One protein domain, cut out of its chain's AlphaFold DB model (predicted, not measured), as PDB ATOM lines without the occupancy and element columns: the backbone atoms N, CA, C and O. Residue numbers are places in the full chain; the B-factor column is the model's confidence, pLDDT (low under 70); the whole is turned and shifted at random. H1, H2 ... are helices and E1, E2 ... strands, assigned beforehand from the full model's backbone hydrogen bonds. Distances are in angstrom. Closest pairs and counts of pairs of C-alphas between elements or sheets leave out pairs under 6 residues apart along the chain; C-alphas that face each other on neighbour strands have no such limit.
ATOM      1  N   TYR A   5     -52.457 -78.019   8.006       80.19
ATOM      2  CA  TYR A   5     -51.469 -77.367   7.164       80.19
ATOM      3  C   TYR A   5     -51.179 -78.249   5.950       80.19
ATOM      4  O   TYR A   5     -51.506 -79.439   5.937       80.19
ATOM      5  N   ASP A   6     -50.524 -77.677   4.943       79.81
ATOM      6  CA  ASP A   6     -50.194 -78.398   3.709       79.81
ATOM      7  C   ASP A   6     -49.343 -79.652   3.977       79.81
ATOM      8  O   ASP A   6     -49.558 -80.701   3.370       79.81
ATOM      9  N   ASP A   7     -48.432 -79.568   4.954       83.19
ATOM     10  CA  ASP A   7     -47.437 -80.608   5.236       83.19
ATOM     11  C   ASP A   7     -47.680 -81.366   6.550       83.19
ATOM     12  O   ASP A   7     -46.856 -82.188   6.961       83.19
ATOM     13  N   GLY A   8     -48.795 -81.117   7.235       86.75
ATOM     14  CA  GLY A   8     -49.085 -81.781   8.498       86.75
ATOM     15  C   GLY A   8     -50.319 -81.247   9.204       86.75
ATOM     16  O   GLY A   8     -51.093 -80.461   8.667       86.75
ATOM     17  N   PHE A   9     -50.511 -81.682  10.438       87.75
ATOM     18  CA  PHE A   9     -51.591 -81.182  11.276       87.75
ATOM     19  C   PHE A   9     -51.144 -81.064  12.722       87.75
ATOM     20  O   PHE A   9     -50.321 -81.841  13.222       87.75
ATOM     21  N   GLU A  10     -51.704 -80.072  13.392       85.94
ATOM     22  CA  GLU A  10     -51.507 -79.876  14.813       85.94
ATOM     23  C   GLU A  10     -52.364 -80.845  15.625       85.94
ATOM     24  O   GLU A  10     -53.530 -81.119  15.326       85.94
ATOM     25  N   VAL A  11     -51.776 -81.354  16.702       81.81
ATOM     26  CA  VAL A  11     -52.472 -82.182  17.679       81.81
ATOM     27  C   VAL A  11     -52.438 -81.502  19.032       81.81
ATOM     28  O   VAL A  11     -51.377 -81.336  19.638       81.81
ATOM     29  N   ASP A  12     -53.627 -81.174  19.530       78.06
ATOM     30  CA  ASP A  12     -53.795 -80.658  20.881       78.06
ATOM     31  C   ASP A  12     -53.520 -81.737  21.921       78.06
ATOM     32  O   ASP A  12     -53.875 -82.909  21.755       78.06
ATOM     33  N   CYS A  13     -52.988 -81.316  23.068       74.31
ATOM     34  CA  CYS A  13     -52.965 -82.166  24.246       74.31
ATOM     35  C   CYS A  13     -54.407 -82.553  24.629       74.31
ATOM     36  O   CYS A  13     -55.189 -81.674  25.010       74.31
ATOM     37  N   PRO A  14     -54.765 -83.852  24.637       75.81
ATOM     38  CA  PRO A  14     -56.138 -84.296  24.888       75.81
ATOM     39  C   PRO A  14     -56.596 -84.093  26.342       75.81
ATOM     40  O   PRO A  14     -57.732 -84.413  26.672       75.81
ATOM     41  N   LYS A  15     -55.709 -83.625  27.234       79.31
ATOM     42  CA  LYS A  15     -55.983 -83.466  28.669       79.31
ATOM     43  C   LYS A  15     -56.161 -82.014  29.101       79.31
ATOM     44  O   LYS A  15     -57.012 -81.748  29.941       79.31
ATOM     45  N   CYS A  16     -55.328 -81.102  28.606       77.62
ATOM     46  CA  CYS A  16     -55.336 -79.709  29.061       77.62
ATOM     47  C   CYS A  16     -55.723 -78.707  27.980       77.62
ATOM     48  O   CYS A  16     -56.011 -77.577  28.345       77.62
ATOM     49  N   HIS A  17     -55.748 -79.093  26.698       69.31
ATOM     50  CA  HIS A  17     -56.093 -78.224  25.562       69.31
ATOM     51  C   HIS A  17     -55.306 -76.900  25.448       69.31
ATOM     52  O   HIS A  17     -55.562 -76.126  24.535       69.31
ATOM     53  N   GLU A  18     -54.315 -76.659  26.310       66.81
ATOM     54  CA  GLU A  18     -53.439 -75.492  26.283       66.81
ATOM     55  C   GLU A  18     -51.966 -75.913  26.393       66.81
ATOM     56  O   GLU A  18     -51.597 -76.755  27.217       66.81
ATOM     57  N   HIS A  19     -51.159 -75.247  25.557       57.66
ATOM     58  CA  HIS A  19     -49.699 -75.269  25.402       57.66
ATOM     59  C   HIS A  19     -49.057 -76.402  24.567       57.66
ATOM     60  O   HIS A  19     -49.057 -77.573  24.930       57.66
ATOM     61  N   PHE A  20     -48.438 -75.936  23.468       60.88
ATOM     62  CA  PHE A  20     -47.642 -76.591  22.420       60.88
ATOM     63  C   PHE A  20     -48.304 -77.789  21.712       60.88
ATOM     64  O   PHE A  20     -48.147 -78.930  22.154       60.88
ATOM     65  N   PRO A  21     -49.017 -77.550  20.593       65.69
ATOM     66  CA  PRO A  21     -49.534 -78.629  19.769       65.69
ATOM     67  C   PRO A  21     -48.354 -79.404  19.178       65.69
ATOM     68  O   PRO A  21     -47.402 -78.828  18.646       65.69
ATOM     69  N   GLY A  22     -48.374 -80.727  19.304       75.88
ATOM     70  CA  GLY A  22     -47.431 -81.547  18.554       75.88
ATOM     71  C   GLY A  22     -47.775 -81.430  17.073       75.88
ATOM     72  O   GLY A  22     -48.926 -81.658  16.710       75.88
ATOM     73  N   LEU A  23     -46.809 -81.083  16.222       82.88
ATOM     74  CA  LEU A  23     -47.003 -81.105  14.774       82.88
ATOM     75  C   LEU A  23     -46.721 -82.516  14.257       82.88
ATOM     76  O   LEU A  23     -45.603 -83.022  14.387       82.88
ATOM     77  N   ILE A  24     -47.734 -83.155  13.677       85.81
ATOM     78  CA  ILE A  24     -47.557 -84.405  12.943       85.81
ATOM     79  C   ILE A  24     -47.379 -84.052  11.474       85.81
ATOM     80  O   ILE A  24     -48.323 -83.628  10.813       85.81
ATOM     81  N   MET A  25     -46.162 -84.250  10.975       89.06
ATOM     82  CA  MET A  25     -45.846 -84.086   9.559       89.06
ATOM     83  C   MET A  25     -46.409 -85.252   8.745       89.06
ATOM     84  O   MET A  25     -46.352 -86.410   9.177       89.06
ATOM     85  N   PHE A  26     -46.913 -84.964   7.548       90.44
ATOM     86  CA  PHE A  26     -47.232 -86.006   6.580       90.44
ATOM     87  C   PHE A  26     -45.946 -86.686   6.081       90.44
ATOM     88  O   PHE A  26     -44.911 -86.031   5.944       90.44
ATOM     89  N   PRO A  27     -45.981 -88.006   5.818       91.44
ATOM     90  CA  PRO A  27     -44.800 -88.733   5.377       91.44
ATOM     91  C   PRO A  27     -44.390 -88.310   3.965       91.44
ATOM     92  O   PRO A  27     -45.226 -88.152   3.072       91.44
ATOM     93  N   MET A  28     -43.083 -88.223   3.735       92.12
ATOM     94  CA  MET A  28     -42.530 -87.997   2.403       92.12
ATOM     95  C   MET A  28     -42.783 -89.210   1.498       92.12
ATOM     96  O   MET A  28     -42.873 -90.350   1.958       92.12
ATOM     97  N   VAL A  29     -42.821 -88.994   0.178       93.69
ATOM     98  CA  VAL A  29     -43.039 -90.069  -0.815       93.69
ATOM     99  C   VAL A  29     -42.074 -91.242  -0.610       93.69
ATOM    100  O   VAL A  29     -42.492 -92.400  -0.663       93.69
ATOM    101  N   ASP A  30     -40.799 -90.962  -0.337       95.06
ATOM    102  CA  ASP A  30     -39.792 -92.004  -0.117       95.06
ATOM    103  C   ASP A  30     -40.018 -92.771   1.201       95.06
ATOM    104  O   ASP A  30     -39.844 -93.990   1.238       95.06
ATOM    105  N   GLU A  31     -40.518 -92.112   2.250       95.62
ATOM    106  CA  GLU A  31     -40.896 -92.776   3.504       95.62
ATOM    107  C   GLU A  31     -42.113 -93.687   3.313       95.62
ATOM    108  O   GLU A  31     -42.148 -94.802   3.840       95.62
ATOM    109  N   VAL A  32     -43.096 -93.264   2.509       96.94
ATOM    110  CA  VAL A  32     -44.251 -94.100   2.150       96.94
ATOM    111  C   VAL A  32     -43.805 -95.323   1.346       96.94
ATOM    112  O   VAL A  32     -44.281 -96.431   1.601       96.94
ATOM    113  N   LEU A  33     -42.862 -95.166   0.411       97.06
ATOM    114  CA  LEU A  33     -42.295 -96.281  -0.356       97.06
ATOM    115  C   LEU A  33     -41.582 -97.304   0.543       97.06
ATOM    116  O   LEU A  33     -41.706 -98.519   0.337       97.06
ATOM    117  N   GLU A  34     -40.873 -96.833   1.566       97.50
ATOM    118  CA  GLU A  34     -40.147 -97.684   2.505       97.50
ATOM    119  C   GLU A  34     -41.086 -98.366   3.516       97.50
ATOM    120  O   GLU A  34     -41.048 -99.591   3.673       97.50
ATOM    121  N   LYS A  35     -41.983 -97.604   4.155       97.00
ATOM    122  CA  LYS A  35     -42.701 -98.017   5.379       97.00
ATOM    123  C   LYS A  35     -44.223 -98.115   5.228       97.00
ATOM    124  O   LYS A  35     -44.875 -98.681   6.100       97.00
ATOM    125  N   GLY A  36     -44.795 -97.598   4.141       95.62
ATOM    126  CA  GLY A  36     -46.243 -97.560   3.916       95.62
ATOM    127  C   GLY A  36     -46.885 -98.929   3.663       95.62
ATOM    128  O   GLY A  36     -46.214 -99.948   3.478       95.62
ATOM    129  N   SER A  37     -48.220 -98.963   3.609       97.62
ATOM    130  CA  SER A  37     -48.955-100.177   3.234       97.62
ATOM    131  C   SER A  37     -48.709-100.552   1.762       97.62
ATOM    132  O   SER A  37     -48.257 -99.733   0.964       97.62
ATOM    133  N   LYS A  38     -49.057-101.779   1.340       97.31
ATOM    134  CA  LYS A  38     -48.946-102.183  -0.082       97.31
ATOM    135  C   LYS A  38     -49.688-101.226  -1.026       97.31
ATOM    136  O   LYS A  38     -49.199-100.943  -2.117       97.31
ATOM    137  N   ARG A  39     -50.862-100.738  -0.607       96.88
ATOM    138  CA  ARG A  39     -51.672 -99.784  -1.375       96.88
ATOM    139  C   ARG A  39     -50.972 -98.431  -1.472       96.88
ATOM    140  O   ARG A  39     -50.880 -97.886  -2.568       96.88
ATOM    141  N   ASP A  40     -50.451 -97.931  -0.357       96.94
ATOM    142  CA  ASP A  40     -49.817 -96.609  -0.311       96.94
ATOM    143  C   ASP A  40     -48.500 -96.606  -1.081       96.94
ATOM    144  O   ASP A  40     -48.247 -95.691  -1.855       96.94
ATOM    145  N   LYS A  41     -47.713 -97.685  -0.983       97.88
ATOM    146  CA  LYS A  41     -46.506 -97.878  -1.798       97.88
ATOM    147  C   LYS A  41     -46.810 -97.838  -3.293       97.88
ATOM    148  O   LYS A  41     -46.070 -97.214  -4.049       97.88
ATOM    149  N   LEU A  42     -47.901 -98.473  -3.732       97.56
ATOM    150  CA  LEU A  42     -48.311 -98.449  -5.139       97.56
ATOM    151  C   LEU A  42     -48.699 -97.033  -5.591       97.56
ATOM    152  O   LEU A  42     -48.313 -96.605  -6.680       97.56
ATOM    153  N   ALA A  43     -49.438 -96.301  -4.755       95.38
ATOM    154  CA  ALA A  43     -49.821 -94.920  -5.029       95.38
ATOM    155  C   ALA A  43     -48.600 -93.983  -5.068       95.38
ATOM    156  O   ALA A  43     -48.435 -93.248  -6.042       95.38
ATOM    157  N   ALA A  44     -47.707 -94.077  -4.082       96.38
ATOM    158  CA  ALA A  44     -46.468 -93.306  -4.000       96.38
ATOM    159  C   ALA A  44     -45.543 -93.586  -5.195       96.38
ATOM    160  O   ALA A  44     -45.013 -92.658  -5.802       96.38
ATOM    161  N   ALA A  45     -45.412 -94.851  -5.613       97.31
ATOM    162  CA  ALA A  45     -44.634 -95.214  -6.797       97.31
ATOM    163  C   ALA A  45     -45.216 -94.596  -8.078       97.31
ATOM    164  O   ALA A  45     -44.472 -94.097  -8.925       97.31
ATOM    165  N   LYS A  46     -46.549 -94.585  -8.216       95.19
ATOM    166  CA  LYS A  46     -47.227 -93.925  -9.339       95.19
ATOM    167  C   LYS A  46     -46.998 -92.411  -9.311       95.19
ATOM    168  O   LYS A  46     -46.649 -91.849 -10.345       95.19
ATOM    169  N   GLN A  47     -47.150 -91.773  -8.151       94.12
ATOM    170  CA  GLN A  47     -46.921 -90.337  -7.975       94.12
ATOM    171  C   GLN A  47     -45.479 -89.952  -8.323       94.12
ATOM    172  O   GLN A  47     -45.272 -89.029  -9.108       94.12
ATOM    173  N   LYS A  48     -44.491 -90.697  -7.809       95.88
ATOM    174  CA  LYS A  48     -43.067 -90.488  -8.103       95.88
ATOM    175  C   LYS A  48     -42.786 -90.580  -9.602       95.88
ATOM    176  O   LYS A  48     -42.230 -89.651 -10.175       95.88
ATOM    177  N   LYS A  49     -43.285 -91.629 -10.263       95.44
ATOM    178  CA  LYS A  49     -43.136 -91.804 -11.714       95.44
ATOM    179  C   LYS A  49     -43.798 -90.679 -12.519       95.44
ATOM    180  O   LYS A  49     -43.234 -90.223 -13.510       95.44
ATOM    181  N   SER A  50     -44.991 -90.229 -12.125       93.56
ATOM    182  CA  SER A  50     -45.664 -89.093 -12.771       93.56
ATOM    183  C   SER A  50     -44.881 -87.791 -12.590       93.56
ATOM    184  O   SER A  50     -44.720 -87.048 -13.556       93.56
ATOM    185  N   ARG A  51     -44.332 -87.543 -11.393       94.12
ATOM    186  CA  ARG A  51     -43.468 -86.387 -11.110       94.12
ATOM    187  C   ARG A  51     -42.208 -86.412 -11.974       94.12
ATOM    188  O   ARG A  51     -41.886 -85.406 -12.590       94.12
ATOM    189  N   GLU A  52     -41.524 -87.551 -12.051       96.12
ATOM    190  CA  GLU A  52     -40.316 -87.725 -12.870       96.12
ATOM    191  C   GLU A  52     -40.596 -87.474 -14.355       96.12
ATOM    192  O   GLU A  52     -39.853 -86.743 -15.007       96.12
ATOM    193  N   LYS A  53     -41.702 -88.013 -14.881       95.75
ATOM    194  CA  LYS A  53     -42.136 -87.747 -16.259       95.75
ATOM    195  C   LYS A  53     -42.407 -86.267 -16.507       95.75
ATOM    196  O   LYS A  53     -41.976 -85.739 -17.526       95.75
ATOM    197  N   TRP A  54     -43.121 -85.610 -15.592       96.19
ATOM    198  CA  TRP A  54     -43.409 -84.185 -15.708       96.19
ATOM    199  C   TRP A  54     -42.117 -83.369 -15.714       96.19
ATOM    200  O   TRP A  54     -41.896 -82.609 -16.652       96.19
ATOM    201  N   LEU A  55     -41.217 -83.607 -14.755       96.69
ATOM    202  CA  LEU A  55     -39.909 -82.950 -14.687       96.69
ATOM    203  C   LEU A  55     -39.087 -83.151 -15.965       96.69
ATOM    204  O   LEU A  55     -38.476 -82.204 -16.448       96.69
ATOM    205  N   ALA A  56     -39.105 -84.356 -16.539       96.75
ATOM    206  CA  ALA A  56     -38.412 -84.650 -17.793       96.75
ATOM    207  C   ALA A  56     -39.018 -83.932 -19.013       96.75
ATOM    208  O   ALA A  56     -38.330 -83.757 -20.014       96.75
TER     209      ALA A  56
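Overview. This is residues 5 to 56 of the 165 residues of an uncharacterized protein of bioreactor metagenome (UniProt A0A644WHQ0). Two hairpins follow each other along a drawn-out shape: a small two-strand hairpin, E1 and E2, toward one end, and a helical hairpin of short H1 and long H2 toward the other. The loop residues 14 to 19 stick out beyond the strands, and residues 49 to 56 of H2 stick out past H1. The printed part has 52 residues, with two named strands and then two named helices in the order E1, E2, H1, H2; the sheet, order E1 - E2, is antiparallel, and the class is mixed, helices and strands. The whole is extended, with a radius of gyration of the C-alphas of 15.7 A and spans of 48 by 24 by 12 A, only just a rod.

Arrangement. E1, residues 8 to 11, and E2, residues 22 to 25, form an antiparallel hairpin at 158 degrees between their directions. N 9 and O 24 are 3.0 A apart and N 11 and O 22 are 2.9 A apart, both within hydrogen-bond range. The C-alphas of Gly 8 and Met 25 face each other at 4.1 A. H1, residues 29 to 35, and H2, residues 38 to 56, touch and form a helical hairpin, running opposite ways at a shallow tilt of 27 degrees. Their closest C-alphas, those of Leu 33 and Lys 41, are 4.7 A apart, and H2 touches H1 with residues 40 to 48 alone. E1 is apart from H1 and H2, and E2 is apart from H2. In H1 and H2 every O i to N i+4 pair is within hydrogen-bond range.

Along the chain. E1 begins at C-alpha 8 (-49.085, -81.781, 8.498) and is 9.8 A long; E2 is 9.5 A long. H1 measures 10.1 A from C-alpha 29 (-43.039, -90.069, -0.815) to C-alpha 35. H2 measures 27.1 A and ends at C-alpha 56 (-38.412, -84.650, -17.793).

Size, cuts and confidence. The two C-alphas farthest apart, those of Cys 16 and Ala 56, are 50.1 A apart. The printed part has no cut. The links E2 to H1 and H1 to H2 are tight, and E1 to E2 is short. Mean pLDDT of the printed part is 88.3, with residues 17 to 21 under 70.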